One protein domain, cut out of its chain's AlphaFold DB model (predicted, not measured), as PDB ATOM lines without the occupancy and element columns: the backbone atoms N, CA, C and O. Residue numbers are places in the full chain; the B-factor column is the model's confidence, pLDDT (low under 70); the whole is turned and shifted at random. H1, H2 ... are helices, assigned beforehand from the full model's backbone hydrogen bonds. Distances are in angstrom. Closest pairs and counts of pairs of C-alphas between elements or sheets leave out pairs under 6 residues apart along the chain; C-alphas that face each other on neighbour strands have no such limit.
ATOM      1  N   HIS A  19     105.869 114.493 124.592       93.00
ATOM      2  CA  HIS A  19     106.525 114.359 125.890       93.00
ATOM      3  C   HIS A  19     107.984 113.948 125.727       93.00
ATOM      4  O   HIS A  19     108.862 114.641 126.242       93.00
ATOM      5  N   ALA A  20     108.252 112.900 124.944       92.62
ATOM      6  CA  ALA A  20     109.618 112.448 124.681       92.62
ATOM      7  C   ALA A  20     110.473 113.548 124.022       92.62
ATOM      8  O   ALA A  20     111.654 113.706 124.331       92.62
ATOM      9  N   VAL A  21     109.877 114.338 123.122       92.75
ATOM     10  CA  VAL A  21     110.547 115.491 122.502       92.75
ATOM     11  C   VAL A  21     110.820 116.600 123.517       92.75
ATOM     12  O   VAL A  21     111.935 117.120 123.547       92.75
ATOM     13  N   ALA A  22     109.837 116.966 124.344       93.62
ATOM     14  CA  ALA A  22     109.999 117.999 125.362       93.62
ATOM     15  C   ALA A  22     111.098 117.633 126.370       93.62
ATOM     16  O   ALA A  22     111.956 118.466 126.650       93.62
ATOM     17  N   GLU A  23     111.102 116.391 126.857       92.69
ATOM     18  CA  GLU A  23     112.089 115.876 127.809       92.69
ATOM     19  C   GLU A  23     113.502 115.860 127.216       92.69
ATOM     20  O   GLU A  23     114.438 116.359 127.837       92.69
ATOM     21  N   ALA A  24     113.661 115.395 125.973       92.94
ATOM     22  CA  ALA A  24     114.967 115.375 125.317       92.94
ATOM     23  C   ALA A  24     115.549 116.784 125.103       92.94
ATOM     24  O   ALA A  24     116.759 116.986 125.223       92.94
ATOM     25  N   ILE A  25     114.705 117.771 124.774       93.56
ATOM     26  CA  ILE A  25     115.139 119.171 124.665       93.56
ATOM     27  C   ILE A  25     115.467 119.724 126.052       93.56
ATOM     28  O   ILE A  25     116.489 120.389 126.201       93.56
ATOM     29  N   ASP A  26     114.626 119.447 127.053       93.19
ATOM     30  CA  ASP A  26     114.834 119.869 128.438       93.19
ATOM     31  C   ASP A  26     116.200 119.408 128.955       93.19
ATOM     32  O   ASP A  26     117.035 120.240 129.320       93.19
ATOM     33  N   GLU A  27     116.475 118.105 128.870       91.38
ATOM     34  CA  GLU A  27     117.731 117.499 129.307       91.38
ATOM     35  C   GLU A  27     118.934 118.064 128.543       91.38
ATOM     36  O   GLU A  27     119.940 118.439 129.150       91.38
ATOM     37  N   ALA A  28     118.840 118.182 127.217       92.50
ATOM     38  CA  ALA A  28     119.950 118.656 126.401       92.50
ATOM     39  C   ALA A  28     120.276 120.133 126.645       92.50
ATOM     40  O   ALA A  28     121.446 120.487 126.812       92.50
ATOM     41  N   SER A  29     119.255 120.990 126.704       92.94
ATOM     42  CA  SER A  29     119.403 122.401 127.062       92.94
ATOM     43  C   SER A  29     120.022 122.563 128.446       92.94
ATOM     44  O   SER A  29     120.921 123.384 128.643       92.94
ATOM     45  N   TRP A  30     119.583 121.746 129.402       89.56
ATOM     46  CA  TRP A  30     120.058 121.809 130.775       89.56
ATOM     47  C   TRP A  30     121.488 121.300 130.947       89.56
ATOM     48  O   TRP A  30     122.309 121.930 131.616       89.56
ATOM     49  N   SER A  31     121.811 120.185 130.295       90.38
ATOM     50  CA  SER A  31     123.168 119.652 130.240       90.38
ATOM     51  C   SER A  31     124.118 120.660 129.598       90.38
ATOM     52  O   SER A  31     125.207 120.882 130.122       90.38
ATOM     53  N   ALA A  32     123.709 121.306 128.501       92.06
ATOM     54  CA  ALA A  32     124.526 122.322 127.849       92.06
ATOM     55  C   ALA A  32     124.782 123.522 128.771       92.06
ATOM     56  O   ALA A  32     125.917 123.974 128.902       92.06
ATOM     57  N   PHE A  33     123.748 123.993 129.470       92.88
ATOM     58  CA  PHE A  33     123.876 125.077 130.440       92.88
ATOM     59  C   PHE A  33     124.897 124.757 131.545       92.88
ATOM     60  O   PHE A  33     125.782 125.566 131.816       92.88
ATOM     61  N   LYS A  34     124.829 123.555 132.132       90.44
ATOM     62  CA  LYS A  34     125.734 123.116 133.211       90.44
ATOM     63  C   LYS A  34     127.204 122.999 132.795       90.44
ATOM     64  O   LYS A  34     128.072 122.980 133.666       90.44
ATOM     65  N   GLN A  35     127.492 122.904 131.496       91.50
ATOM     66  CA  GLN A  35     128.862 122.874 130.973       91.50
ATOM     67  C   GLN A  35     129.479 124.271 130.846       91.50
ATOM     68  O   GLN A  35     130.701 124.379 130.751       91.50
ATOM     69  N   VAL A  36     128.672 125.339 130.848       94.50
ATOM     70  CA  VAL A  36     129.183 126.713 130.784       94.50
ATOM     71  C   VAL A  36     129.630 127.142 132.188       94.50
ATOM     72  O   VAL A  36     128.784 127.291 133.076       94.50
ATOM     73  N   PRO A  37     130.937 127.354 132.428       94.88
ATOM     74  CA  PRO A  37     131.433 127.708 133.751       94.88
ATOM     75  C   PRO A  37     130.960 129.104 134.169       94.88
ATOM     76  O   PRO A  37     130.740 129.979 133.329       94.88
ATOM     77  N   PHE A  38     130.872 129.346 135.479       95.56
ATOM     78  CA  PHE A  38     130.463 130.644 136.028       95.56
ATOM     79  C   PHE A  38     131.288 131.818 135.475       95.56
ATOM     80  O   PHE A  38     130.730 132.848 135.104       95.56
ATOM     81  N   SER A  39     132.606 131.646 135.340       94.75
ATOM     82  CA  SER A  39     133.506 132.667 134.789       94.75
ATOM     83  C   SER A  39     133.123 133.116 133.375       94.75
ATOM     84  O   SER A  39     133.241 134.298 133.060       94.75
ATOM     85  N   ALA A  40     132.598 132.213 132.540       96.12
ATOM     86  CA  ALA A  40     132.145 132.561 131.199       96.12
ATOM     87  C   ALA A  40     130.911 133.478 131.236       96.12
ATOM     88  O   ALA A  40     130.825 134.429 130.461       96.12
ATOM     89  N   TRP A  41     129.992 133.249 132.179       96.44
ATOM     90  CA  TRP A  41     128.845 134.134 132.405       96.44
ATOM     91  C   TRP A  41     129.278 135.521 132.890       96.44
ATOM     92  O   TRP A  41     128.756 136.524 132.407       96.44
ATOM     93  N   VAL A  42     130.271 135.592 133.783       95.25
ATOM     94  CA  VAL A  42     130.853 136.865 134.246       95.25
ATOM     95  C   VAL A  42     131.507 137.622 133.091       95.25
ATOM     96  O   VAL A  42     131.272 138.820 132.932       95.25
ATOM     97  N   PHE A  43     132.292 136.949 132.247       93.94
ATOM     98  CA  PHE A  43     132.900 137.582 131.072       93.94
ATOM     99  C   PHE A  43     131.845 138.094 130.099       93.94
ATOM    100  O   PHE A  43     131.927 139.247 129.678       93.94
ATOM    101  N   LYS A  44     130.794 137.308 129.836       95.50
ATOM    102  CA  LYS A  44     129.692 137.754 128.981       95.50
ATOM    103  C   LYS A  44     129.014 139.003 129.545       95.50
ATOM    104  O   LYS A  44     128.761 139.944 128.799       95.50
ATOM    105  N   ALA A  45     128.754 139.028 130.851       94.69
ATOM    106  CA  ALA A  45     128.102 140.151 131.520       94.69
ATOM    107  C   ALA A  45     128.954 141.419 131.585       94.69
ATOM    108  O   ALA A  45     128.425 142.524 131.505       94.69
ATOM    109  N   THR A  46     130.270 141.260 131.671       91.94
ATOM    110  CA  THR A  46     131.235 142.368 131.686       91.94
ATOM    111  C   THR A  46     131.712 142.760 130.285       91.94
ATOM    112  O   THR A  46     132.687 143.495 130.158       91.94
ATOM    113  N   GLN A  47     131.034 142.272 129.237       91.44
ATOM    114  CA  GLN A  47     131.351 142.529 127.826       91.44
ATOM    115  C   GLN A  47     132.788 142.138 127.438       91.44
ATOM    116  O   GLN A  47     133.363 142.675 126.492       91.44
ATOM    117  N   ARG A  48     133.376 141.180 128.160       88.75
ATOM    118  CA  ARG A  48     134.680 140.604 127.834       88.75
ATOM    119  C   ARG A  48     134.503 139.474 126.813       88.75
ATOM    120  O   ARG A  48     133.490 138.769 126.863       88.75
ATOM    121  N   PRO A  49     135.473 139.262 125.907       88.50
ATOM    122  CA  PRO A  49     135.393 138.189 124.922       88.50
ATOM    123  C   PRO A  49     135.235 136.817 125.589       88.50
ATOM    124  O   PRO A  49     136.043 136.435 126.437       88.50
ATOM    125  N   VAL A  50     134.198 136.072 125.204       92.62
ATOM    126  CA  VAL A  50     133.975 134.697 125.658       92.62
ATOM    127  C   VAL A  50     133.147 133.919 124.642       92.62
ATOM    128  O   VAL A  50     131.984 134.220 124.402       92.62
ATOM    129  N   GLU A  51     133.732 132.870 124.073       92.88
ATOM    130  CA  GLU A  51     133.049 132.060 123.057       92.88
ATOM    131  C   GLU A  51     132.028 131.098 123.669       92.88
ATOM    132  O   GLU A  51     131.012 130.811 123.052       92.88
ATOM    133  N   LEU A  52     132.243 130.619 124.899       94.31
ATOM    134  CA  LEU A  52     131.432 129.543 125.489       94.31
ATOM    135  C   LEU A  52     129.945 129.891 125.641       94.31
ATOM    136  O   LEU A  52     129.090 129.035 125.422       94.31
ATOM    137  N   VAL A  53     129.622 131.135 126.007       94.50
ATOM    138  CA  VAL A  53     128.217 131.570 126.105       94.50
ATOM    139  C   VAL A  53     127.601 131.723 124.712       94.50
ATOM    140  O   VAL A  53     126.430 131.402 124.518       94.50
ATOM    141  N   ASP A  54     128.387 132.149 123.725       93.38
ATOM    142  CA  ASP A  54     127.929 132.276 122.341       93.38
ATOM    143  C   ASP A  54     127.738 130.902 121.681       93.38
ATOM    144  O   ASP A  54     126.719 130.677 121.025       93.38
ATOM    145  N   GLU A  55     128.635 129.941 121.937       94.19
ATOM    146  CA  GLU A  55     128.474 128.531 121.562       94.19
ATOM    147  C   GLU A  55     127.202 127.940 122.200       94.19
ATOM    148  O   GLU A  55     126.438 127.248 121.524       94.19
ATOM    149  N   PHE A  56     126.918 128.255 123.471       94.94
ATOM    150  CA  PHE A  56     125.684 127.847 124.153       94.94
ATOM    151  C   PHE A  56     124.424 128.424 123.484       94.94
ATOM    152  O   PHE A  56     123.455 127.693 123.256       94.94
ATOM    153  N   ILE A  57     124.421 129.712 123.127       94.50
ATOM    154  CA  ILE A  57     123.302 130.341 122.403       94.50
ATOM    155  C   ILE A  57     123.126 129.683 121.030       94.50
ATOM    156  O   ILE A  57     122.006 129.357 120.626       94.50
ATOM    157  N   TRP A  58     124.227 129.462 120.311       93.56
ATOM    158  CA  TRP A  58     124.204 128.860 118.983       93.56
ATOM    159  C   TRP A  58     123.693 127.416 119.016       93.56
ATOM    160  O   TRP A  58     122.873 127.037 118.180       93.56
ATOM    161  N   PHE A  59     124.089 126.633 120.023       94.12
ATOM    162  CA  PHE A  59     123.579 125.281 120.250       94.12
ATOM    163  C   PHE A  59     122.045 125.248 120.330       94.12
ATOM    164  O   PHE A  59     121.408 124.439 119.656       94.12
ATOM    165  N   HIS A  60     121.431 126.168 121.074       94.75
ATOM    166  CA  HIS A  60     119.971 126.245 121.182       94.75
ATOM    167  C   HIS A  60     119.301 126.662 119.866       94.75
ATOM    168  O   HIS A  60     118.244 126.131 119.523       94.75
ATOM    169  N   LYS A  61     119.923 127.561 119.090       93.88
ATOM    170  CA  LYS A  61     119.444 127.905 117.740       93.88
ATOM    171  C   LYS A  61     119.483 126.690 116.812       93.88
ATOM    172  O   LYS A  61     118.510 126.426 116.107       93.88
ATOM    173  N   LEU A  62     120.566 125.911 116.852       92.25
ATOM    174  CA  LEU A  62     120.673 124.674 116.081       92.25
ATOM    175  C   LEU A  62     119.607 123.654 116.506       92.25
ATOM    176  O   LEU A  62     118.968 123.056 115.638       92.25
ATOM    177  N   LEU A  63     119.374 123.480 117.811       92.31
ATOM    178  CA  LEU A  63     118.309 122.608 118.318       92.31
ATOM    179  C   LEU A  63     116.928 123.029 117.806       92.31
ATOM    180  O   LEU A  63     116.151 122.167 117.397       92.31
ATOM    181  N   ALA A  64     116.629 124.329 117.775       92.69
ATOM    182  CA  ALA A  64     115.347 124.833 117.280       92.69
ATOM    183  C   ALA A  64     115.158 124.528 115.784       92.69
ATOM    184  O   ALA A  64     114.103 124.038 115.377       92.69
ATOM    185  N   ILE A  65     116.204 124.715 114.972       90.38
ATOM    186  CA  ILE A  65     116.196 124.361 113.543       90.38
ATOM    187  C   ILE A  65     115.984 122.852 113.355       90.38
ATOM    188  O   ILE A  65     115.148 122.431 112.549       90.38
ATOM    189  N   GLN A  66     116.711 122.020 114.110       89.06
ATOM    190  CA  GLN A  66     116.568 120.562 114.065       89.06
ATOM    191  C   GLN A  66     115.146 120.132 114.436       89.06
ATOM    192  O   GLN A  66     114.543 119.336 113.711       89.06
ATOM    193  N   LEU A  67     114.592 120.694 115.511       90.50
ATOM    194  CA  LEU A  67     113.223 120.444 115.944       90.50
ATOM    195  C   LEU A  67     112.225 120.790 114.837       90.50
ATOM    196  O   LEU A  67     111.467 119.924 114.402       90.50
ATOM    197  N   GLN A  68     112.272 122.015 114.312       88.75
ATOM    198  CA  GLN A  68     111.366 122.450 113.248       88.75
ATOM    199  C   GLN A  68     111.457 121.559 112.014       88.75
ATOM    200  O   GLN A  68     110.430 121.142 111.479       88.75
ATOM    201  N   SER A  69     112.671 121.222 111.573       86.62
ATOM    202  CA  SER A  69     112.873 120.366 110.401       86.62
ATOM    203  C   SER A  69     112.224 118.986 110.560       86.62
ATOM    204  O   SER A  69     111.631 118.476 109.608       86.62
ATOM    205  N   ARG A  70     112.270 118.409 111.770       83.44
ATOM    206  CA  ARG A  70     111.676 117.105 112.087       83.44
ATOM    207  C   ARG A  70     110.164 117.178 112.265       83.44
ATOM    208  O   ARG A  70     109.471 116.260 111.839       83.44
ATOM    209  N   LEU A  71     109.654 118.265 112.844       84.62
ATOM    210  CA  LEU A  71     108.227 118.442 113.123       84.62
ATOM    211  C   LEU A  71     107.401 118.915 111.924       84.62
ATOM    212  O   LEU A  71     106.182 118.805 111.974       84.62
ATOM    213  N   ARG A  72     108.023 119.344 110.814       80.19
ATOM    214  CA  ARG A  72     107.322 119.751 109.572       80.19
ATOM    215  C   ARG A  72     106.264 118.756 109.071       80.19
ATOM    216  O   ARG A  72     105.402 119.146 108.294       80.19
ATOM    217  N   ARG A  73     106.348 117.481 109.463       72.88
ATOM    218  CA  ARG A  73     105.461 116.395 109.011       72.88
ATOM    219  C   ARG A  73     104.509 115.869 110.095       72.88
ATOM    220  O   ARG A  73     103.804 114.901 109.834       72.88
ATOM    221  N   TYR A  74     104.485 116.468 111.290       77.06
ATOM    222  CA  TYR A  74     103.730 115.960 112.441       77.06
ATOM    223  C   TYR A  74     102.897 117.056 113.109       77.06
ATOM    224  O   TYR A  74     103.340 118.191 113.260       77.06
ATOM    225  N   GLN A  75     101.697 116.700 113.566       77.12
ATOM    226  CA  GLN A  75     100.752 117.623 114.209       77.12
ATOM    227  C   GLN A  75     100.918 117.697 115.741       77.12
ATOM    228  O   GLN A  75      99.949 117.920 116.456       77.12
ATOM    229  N   ILE A  76     102.137 117.534 116.267       83.94
ATOM    230  CA  ILE A  76     102.384 117.546 117.727       83.94
ATOM    231  C   ILE A  76     102.747 118.930 118.289       83.94
ATOM    232  O   ILE A  76     102.998 119.079 119.481       83.94
ATOM    233  N   LEU A  77     102.787 119.965 117.442       81.88
ATOM    234  CA  LEU A  77     103.219 121.316 117.829       81.88
ATOM    235  C   LEU A  77     102.350 121.936 118.930       81.88
ATOM    236  O   LEU A  77     102.872 122.649 119.787       81.88
ATOM    237  N   HIS A  78     101.041 121.666 118.915       85.00
ATOM    238  CA  HIS A  78     100.123 122.174 119.932       85.00
ATOM    239  C   HIS A  78     100.423 121.561 121.305       85.00
ATOM    240  O   HIS A  78     100.627 122.283 122.277       85.00
ATOM    241  N   GLU A  79     100.524 120.232 121.372       89.75
ATOM    242  CA  GLU A  79     100.855 119.506 122.602       89.75
ATOM    243  C   GLU A  79     102.235 119.911 123.136       89.75
ATOM    244  O   GLU A  79     102.382 120.254 124.308       89.75
ATOM    245  N   LEU A  80     103.234 120.002 122.253       90.38
ATOM    246  CA  LEU A  80     104.579 120.440 122.614       90.38
ATOM    247  C   LEU A  80     104.600 121.875 123.175       90.38
ATOM    248  O   LEU A  80     105.350 122.172 124.105       90.38
ATOM    249  N   SER A  81     103.750 122.762 122.651       88.75
ATOM    250  CA  SER A  81     103.624 124.145 123.131       88.75
ATOM    251  C   SER A  81     103.022 124.238 124.535       88.75
ATOM    252  O   SER A  81     103.413 125.122 125.303       88.75
ATOM    253  N   GLU A  82     102.106 123.333 124.887       91.19
ATOM    254  CA  GLU A  82     101.562 123.221 126.245       91.19
ATOM    255  C   GLU A  82     102.611 122.654 127.212       91.19
ATOM    256  O   GLU A  82     102.817 123.200 128.302       91.19
ATOM    257  N   LEU A  83     103.364 121.636 126.781       92.50
ATOM    258  CA  LEU A  83     104.455 121.044 127.562       92.50
ATOM    259  C   LEU A  83     105.619 122.009 127.804       92.50
ATOM    260  O   LEU A  83     106.280 121.924 128.841       92.50
ATOM    261  N   ALA A  84     105.833 122.990 126.924       90.56
ATOM    262  CA  ALA A  84     106.886 123.994 127.071       90.56
ATOM    263  C   ALA A  84     106.773 124.842 128.360       90.56
ATOM    264  O   ALA A  84     107.744 125.476 128.794       90.56
ATOM    265  N   ARG A  85     105.605 124.861 129.017       87.81
ATOM    266  CA  ARG A  85     105.440 125.496 130.337       87.81
ATOM    267  C   ARG A  85     106.147 124.723 131.455       87.81
ATOM    268  O   ARG A  85     106.529 125.334 132.451       87.81
ATOM    269  N   ASN A  86     106.366 123.423 131.269       89.69
ATOM    270  CA  ASN A  86     106.901 122.509 132.282       89.69
ATOM    271  C   ASN A  86     108.400 122.213 132.135       89.69
ATOM    272  O   ASN A  86     108.972 121.587 133.024       89.69
ATOM    273  N   VAL A  87     109.030 122.689 131.059       91.56
ATOM    274  CA  VAL A  87     110.476 122.568 130.818       91.56
ATOM    275  C   VAL A  87     111.235 123.808 131.304       91.56
ATOM    276  O   VAL A  87     110.640 124.847 131.626       91.56
ATOM    277  N   ASN A  88     112.562 123.715 131.343       91.94
ATOM    278  CA  ASN A  88     113.459 124.804 131.704       91.94
ATOM    279  C   ASN A  88     113.386 125.985 130.704       91.94
ATOM    280  O   ASN A  88     112.983 125.816 129.548       91.94
ATOM    281  N   PRO A  89     113.774 127.207 131.121       92.50
ATOM    282  CA  PRO A  89     113.681 128.407 130.292       92.50
ATOM    283  C   PRO A  89     114.379 128.314 128.932       92.50
ATOM    284  O   PRO A  89     113.880 128.899 127.972       92.50
ATOM    285  N   PHE A  90     115.494 127.588 128.828       93.88
ATOM    286  CA  PHE A  90     116.251 127.476 127.583       93.88
ATOM    287  C   PHE A  90     115.567 126.521 126.601       93.88
ATOM    288  O   PHE A  90     115.372 126.867 125.435       93.88
ATOM    289  N   ALA A  91     115.101 125.369 127.090       93.94
ATOM    290  CA  ALA A  91     114.306 124.423 126.309       93.94
ATOM    291  C   ALA A  91     112.999 125.050 125.807       93.94
ATOM    292  O   ALA A  91     112.597 124.861 124.658       93.94
ATOM    293  N   ARG A  92     112.365 125.882 126.637       94.44
ATOM    294  CA  ARG A  92     111.179 126.651 126.250       94.44
ATOM    295  C   ARG A  92     111.452 127.586 125.068       94.44
ATOM    296  O   ARG A  92     110.613 127.674 124.172       94.44
ATOM    297  N   SER A  93     112.602 128.266 125.042       94.25
ATOM    298  CA  SER A  93     113.003 129.087 123.889       94.25
ATOM    299  C   SER A  93     113.162 128.243 122.623       94.25
ATOM    300  O   SER A  93     112.692 128.660 121.567       94.25
ATOM    301  N   VAL A  94     113.730 127.035 122.724       94.62
ATOM    302  CA  VAL A  94     113.858 126.102 121.587       94.62
ATOM    303  C   VAL A  94     112.487 125.700 121.045       94.62
ATOM    304  O   VAL A  94     112.248 125.820 119.844       94.62
ATOM    305  N   ILE A  95     111.571 125.267 121.918       93.69
ATOM    306  CA  ILE A  95     110.232 124.806 121.520       93.69
ATOM    307  C   ILE A  95     109.431 125.926 120.851       93.69
ATOM    308  O   ILE A  95     108.813 125.708 119.810       93.69
ATOM    309  N   TYR A  96     109.469 127.139 121.407       92.50
ATOM    310  CA  TYR A  96     108.792 128.292 120.810       92.50
ATOM    311  C   TYR A  96     109.558 128.928 119.646       92.50
ATOM    312  O   TYR A  96     109.067 129.904 119.080       92.50
ATOM    313  N   ASN A  97     110.740 128.407 119.297       90.56
ATOM    314  CA  ASN A  97     111.650 128.989 118.315       90.56
ATOM    315  C   ASN A  97     111.884 130.492 118.548       90.56
ATOM    316  O   ASN A  97     111.645 131.333 117.681       90.56
ATOM    317  N   ARG A  98     112.302 130.824 119.766       90.88
ATOM    318  CA  ARG A  98     112.661 132.175 120.197       90.88
ATOM    319  C   ARG A  98     114.136 132.226 120.545       90.88
ATOM    320  O   ARG A  98     114.755 131.196 120.818       90.88
ATOM    321  N   ASP A  99     114.676 133.436 120.609       92.88
ATOM    322  CA  ASP A  99     116.008 133.630 121.160       92.88
ATOM    323  C   ASP A  99     116.079 133.126 122.609       92.88
ATOM    324  O   ASP A  99     115.109 133.164 123.384       92.88
ATOM    325  N   VAL A 100     117.248 132.596 122.959       93.44
ATOM    326  CA  VAL A 100     117.529 132.138 124.315       93.44
ATOM    327  C   VAL A 100     117.653 133.354 125.211       93.44
ATOM    328  O   VAL A 100     118.520 134.201 125.008       93.44
ATOM    329  N   ASP A 101     116.798 133.422 126.223       92.06
ATOM    330  CA  ASP A 101     116.887 134.474 127.217       92.06
ATOM    331  C   ASP A 101     117.886 134.079 128.309       92.06
ATOM    332  O   ASP A 101     117.657 133.112 129.036       92.06
ATOM    333  N   ILE A 102     118.973 134.840 128.421       94.25
ATOM    334  CA  ILE A 102     120.018 134.693 129.447       94.25
ATOM    335  C   ILE A 102     120.066 135.890 130.415       94.25
ATOM    336  O   ILE A 102     120.964 135.967 131.257       94.25
ATOM    337  N   SER A 103     119.116 136.825 130.304       93.94
ATOM    338  CA  SER A 103     119.077 138.080 131.076       93.94
ATOM    339  C   SER A 103     119.114 137.843 132.584       93.94
ATOM    340  O   SER A 103     119.878 138.485 133.297       93.94
ATOM    341  N   PHE A 104     118.389 136.832 133.067       92.44
ATOM    342  CA  PHE A 104     118.310 136.478 134.487       92.44
ATOM    343  C   PHE A 104     119.653 136.047 135.115       92.44
ATOM    344  O   PHE A 104     119.786 136.012 136.340       92.44
ATOM    345  N   ILE A 105     120.658 135.749 134.289       94.19
ATOM    346  CA  ILE A 105     122.037 135.471 134.708       94.19
ATOM    347  C   ILE A 105     122.923 136.689 134.461       94.19
ATOM    348  O   ILE A 105     123.671 137.103 135.343       94.19
ATOM    349  N   VAL A 106     122.846 137.245 133.253       94.38
ATOM    350  CA  VAL A 106     123.777 138.266 132.769       94.38
ATOM    351  C   VAL A 106     123.497 139.641 133.370       94.38
ATOM    352  O   VAL A 106     124.437 140.310 133.790       94.38
ATOM    353  N   GLU A 107     122.233 140.061 133.459       95.12
ATOM    354  CA  GLU A 107     121.883 141.398 133.958       95.12
ATOM    355  C   GLU A 107     122.357 141.615 135.403       95.12
ATOM    356  O   GLU A 107     123.071 142.593 135.633       95.12
ATOM    357  N   PRO A 108     122.097 140.711 136.375       93.94
ATOM    358  CA  PRO A 108     122.583 140.916 137.741       93.94
ATOM    359  C   PRO A 108     124.108 141.001 137.848       93.94
ATOM    360  O   PRO A 108     124.622 141.741 138.687       93.94
ATOM    361  N   LEU A 109     124.829 140.247 137.009       94.69
ATOM    362  CA  LEU A 109     126.292 140.247 136.960       94.69
ATOM    363  C   LEU A 109     126.847 141.519 136.309       94.69
ATOM    364  O   LEU A 109     127.911 141.988 136.704       94.69
ATOM    365  N   SER A 110     126.131 142.095 135.342       91.94
ATOM    366  CA  SER A 110     126.544 143.329 134.662       91.94
ATOM    367  C   SER A 110     126.523 144.553 135.584       91.94
ATOM    368  O   SER A 110     127.275 145.500 135.374       91.94
ATOM    369  N   CYS A 111     125.715 144.506 136.647       88.88
ATOM    370  CA  CYS A 111     125.600 145.561 137.651       88.88
ATOM    371  C   CYS A 111     126.641 145.456 138.781       88.88
ATOM    372  O   CYS A 111     126.574 146.220 139.745       88.88
ATOM    373  N   LEU A 112     127.571 144.495 138.717       87.75
ATOM    374  CA  LEU A 112     128.580 144.317 139.758       87.75
ATOM    375  C   LEU A 112     129.593 145.472 139.760       87.75
ATOM    376  O   LEU A 112     130.140 145.808 138.709       87.75
ATOM    377  N   PRO A 113     129.929 146.035 140.935       85.50
ATOM    378  CA  PRO A 113     131.033 146.980 141.052       85.50
ATOM    379  C   PRO A 113     132.357 146.357 140.588       85.50
ATOM    380  O   PRO A 113     132.618 145.182 140.863       85.50
ATOM    381  N   HIS A 114     133.248 147.151 139.982       82.00
ATOM    382  CA  HIS A 114     134.585 146.683 139.579       82.00
ATOM    383  C   HIS A 114     135.361 146.047 140.742       82.00
ATOM    384  O   HIS A 114     135.931 144.974 140.587       82.00
ATOM    385  N   SER A 115     135.258 146.621 141.946       79.19
ATOM    386  CA  SER A 115     135.863 146.066 143.165       79.19
ATOM    387  C   SER A 115     135.387 144.648 143.509       79.19
ATOM    388  O   SER A 115     136.123 143.882 144.128       79.19
ATOM    389  N   THR A 116     134.164 144.280 143.113       80.94
ATOM    390  CA  THR A 116     133.625 142.924 143.287       80.94
ATOM    391  C   THR A 116     134.160 141.980 142.216       80.94
ATOM    392  O   THR A 116     134.504 140.843 142.526       80.94
ATOM    393  N   ILE A 117     134.271 142.454 140.972       79.12
ATOM    394  CA  ILE A 117     134.812 141.683 139.843       79.12
ATOM    395  C   ILE A 117     136.293 141.351 140.067       79.12
ATOM    396  O   ILE A 117     136.728 140.248 139.752       79.12
ATOM    397  N   ASP A 118     137.054 142.269 140.656       82.19
ATOM    398  CA  ASP A 118     138.486 142.074 140.906       82.19
ATOM    399  C   ASP A 118     138.763 141.259 142.187       82.19
ATOM    400  O   ASP A 118     139.894 140.844 142.450       82.19
ATOM    401  N   SER A 119     137.733 140.980 142.994       87.94
ATOM    402  CA  SER A 119     137.858 140.197 144.221       87.94
ATOM    403  C   SER A 119     137.614 138.707 143.962       87.94
ATOM    404  O   SER A 119     136.482 138.260 143.782       87.94
ATOM    405  N   SER A 120     138.685 137.909 144.034       89.31
ATOM    406  CA  SER A 120     138.618 136.445 143.882       89.31
ATOM    407  C   SER A 120     137.641 135.781 144.866       89.31
ATOM    408  O   SER A 120     136.860 134.907 144.488       89.31
ATOM    409  N   GLU A 121     137.612 136.235 146.122       91.06
ATOM    410  CA  GLU A 121     136.674 135.722 147.127       91.06
ATOM    411  C   GLU A 121     135.219 136.082 146.797       91.06
ATOM    412  O   GLU A 121     134.324 135.252 146.958       91.06
ATOM    413  N   ALA A 122     134.980 137.298 146.302       91.88
ATOM    414  CA  ALA A 122     133.644 137.749 145.940       91.88
ATOM    415  C   ALA A 122     133.099 136.969 144.731       91.88
ATOM    416  O   ALA A 122     131.972 136.475 144.774       91.88
ATOM    417  N   LEU A 123     133.921 136.771 143.694       93.38
ATOM    418  CA  LEU A 123     133.575 135.912 142.559       93.38
ATOM    419  C   LEU A 123     133.357 134.455 142.981       93.38
ATOM    420  O   LEU A 123     132.407 133.828 142.518       93.38
ATOM    421  N   SER A 124     134.175 133.932 143.899       94.00
ATOM    422  CA  SER A 124     134.010 132.576 144.439       94.00
ATOM    423  C   SER A 124     132.686 132.418 145.193       94.00
ATOM    424  O   SER A 124     132.014 131.393 145.067       94.00
ATOM    425  N   LEU A 125     132.271 133.432 145.960       94.31
ATOM    426  CA  LEU A 125     130.972 133.442 146.636       94.31
ATOM    427  C   LEU A 125     129.814 133.441 145.627       94.31
ATOM    428  O   LEU A 125     128.872 132.654 145.758       94.31
ATOM    429  N   LEU A 126     129.893 134.290 144.598       95.06
ATOM    430  CA  LEU A 126     128.889 134.353 143.535       95.06
ATOM    431  C   LEU A 126     128.821 133.050 142.732       95.06
ATOM    432  O   LEU A 126     127.727 132.611 142.388       95.06
ATOM    433  N   GLU A 127     129.953 132.384 142.503       94.69
ATOM    434  CA  GLU A 127     129.981 131.064 141.876       94.69
ATOM    435  C   GLU A 127     129.253 130.016 142.728       94.69
ATOM    436  O   GLU A 127     128.463 129.226 142.204       94.69
ATOM    437  N   LYS A 128     129.467 130.010 144.050       91.19
ATOM    438  CA  LYS A 128     128.751 129.097 144.959       91.19
ATOM    439  C   LYS A 128     127.246 129.338 144.910       91.19
ATOM    440  O   LYS A 128     126.487 128.379 144.766       91.19
ATOM    441  N   ARG A 129     126.818 130.605 144.929       92.19
ATOM    442  CA  ARG A 129     125.407 130.986 144.744       92.19
ATOM    443  C   ARG A 129     124.861 130.528 143.401       92.19
ATOM    444  O   ARG A 129     123.783 129.945 143.359       92.19
ATOM    445  N   PHE A 130     125.611 130.748 142.324       92.88
ATOM    446  CA  PHE A 130     125.245 130.328 140.976       92.88
ATOM    447  C   PHE A 130     125.023 128.814 140.911       92.88
ATOM    448  O   PHE A 130     123.977 128.363 140.449       92.88
ATOM    449  N   ARG A 131     125.959 128.018 141.441       90.50
ATOM    450  CA  ARG A 131     125.844 126.552 141.474       90.50
ATOM    451  C   ARG A 131     124.680 126.095 142.352       90.50
ATOM    452  O   ARG A 131     123.907 125.239 141.938       90.50
ATOM    453  N   ARG A 132     124.499 126.676 143.540       87.44
ATOM    454  CA  ARG A 132     123.369 126.340 144.421       87.44
ATOM    455  C   ARG A 132     122.030 126.634 143.747       87.44
ATOM    456  O   ARG A 132     121.134 125.794 143.782       87.44
ATOM    457  N   LEU A 133     121.913 127.802 143.118       88.38
ATOM    458  CA  LEU A 133     120.690 128.236 142.459       88.38
ATOM    459  C   LEU A 133     120.391 127.384 141.227       88.38
ATOM    460  O   LEU A 133     119.300 126.830 141.124       88.38
ATOM    461  N   TYR A 134     121.353 127.257 140.314       89.00
ATOM    462  CA  TYR A 134     121.099 126.681 139.001       89.00
ATOM    463  C   TYR A 134     121.571 125.243 138.826       89.00
ATOM    464  O   TYR A 134     121.188 124.624 137.853       89.00
ATOM    465  N   HIS A 135     122.424 124.676 139.675       84.31
ATOM    466  CA  HIS A 135     122.868 123.282 139.505       84.31
ATOM    467  C   HIS A 135     122.192 122.332 140.498       84.31
ATOM    468  O   HIS A 135     121.988 121.166 140.150       84.31
ATOM    469  N   SER A 136     121.816 122.833 141.680       76.06
ATOM    470  CA  SER A 136     121.255 122.028 142.774       76.06
ATOM    471  C   SER A 136     119.732 122.124 142.935       76.06
ATOM    472  O   SER A 136     119.154 121.281 143.617       76.06
ATOM    473  N   SER A 137     119.059 123.120 142.345       68.06
ATOM    474  CA  SER A 137     117.599 123.251 142.466       68.06
ATOM    475  C   SER A 137     116.863 122.302 141.511       68.06
ATOM    476  O   SER A 137     117.162 122.253 140.319       68.06
TER     477      SER A 137
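Overview. This is residues 19 to 137 of the 348 residues of an uncharacterized protein of Blastomyces percursus (UniProt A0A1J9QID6). Two long helices, H1 and H3, run side by side in opposite ways, with the short H5 packed on both and H4 by the first residues of H1; towards the other end H2 and H6 meet about perpendicular, closest at their last residues, Ala 45 and Ser 110, and H8 runs back past H2 from the small H7. The 119 printed residues hold eight named helices, H1 to H8 in order, and no named strand; the class is all helix, mostly crossed in packing. The outline is elongated, 54 by 28 by 20 A, and only just compact, close to loose, with a radius of gyration of the C-alphas of 16.2 A.

Arrangement. H1, residues 19 to 35, touches residues 56 to 63 alone of H3, residues 51 to 71, at a shallow tilt of 11 degrees, opposite ways; their closest C-alphas, of Ala 32 and Phe 56, are 6.7 A apart. H2, residues 38 to 45, touches residues 52 to 53 alone of H3, about perpendicular at 88 degrees, closest at C-alphas 40 and 52, 6.5 A. H4, residues 77 to 83, touches residues 19 to 22 alone of H1, closest at C-alphas 80 and 22, 6.5 A. H5, residues 89 to 95, touches H1, closest at C-alphas 91 and 26, 5.1 A, and residues 60 to 67 alone of H3, closest at C-alphas 94 and 64, 4.7 A. H6, residues 103 to 110, touches H2, about perpendicular at 81 degrees, closest at C-alphas 110 and 45, 4.7 A. H7, residues 114 to 117, and H8, residues 120 to 134, only just touch, only at the corner, with 3 pairs of C-alphas within 8 A, the closest those of Thr 116 and Ala 122, 5.8 A. Every O i to N i+4 pair is within hydrogen-bond range in H1, H2, H3, H4, H5 and H8, and 2 of 4 in H6; H7 is too short for one.

Along the chain. H1 begins at C-alpha 19 (106.525, 114.359, 125.890) and is 24.4 A long; H3 is 30.0 A. H8, 20.6 A, ends at C-alpha 134 (121.099, 126.681, 139.001).

Size, cuts and confidence. The C-alphas farthest apart, of Arg 73 and Ser 115, are 54.5 A apart. The printed part has no cut and no long link. Residue 137 is under 70 in pLDDT.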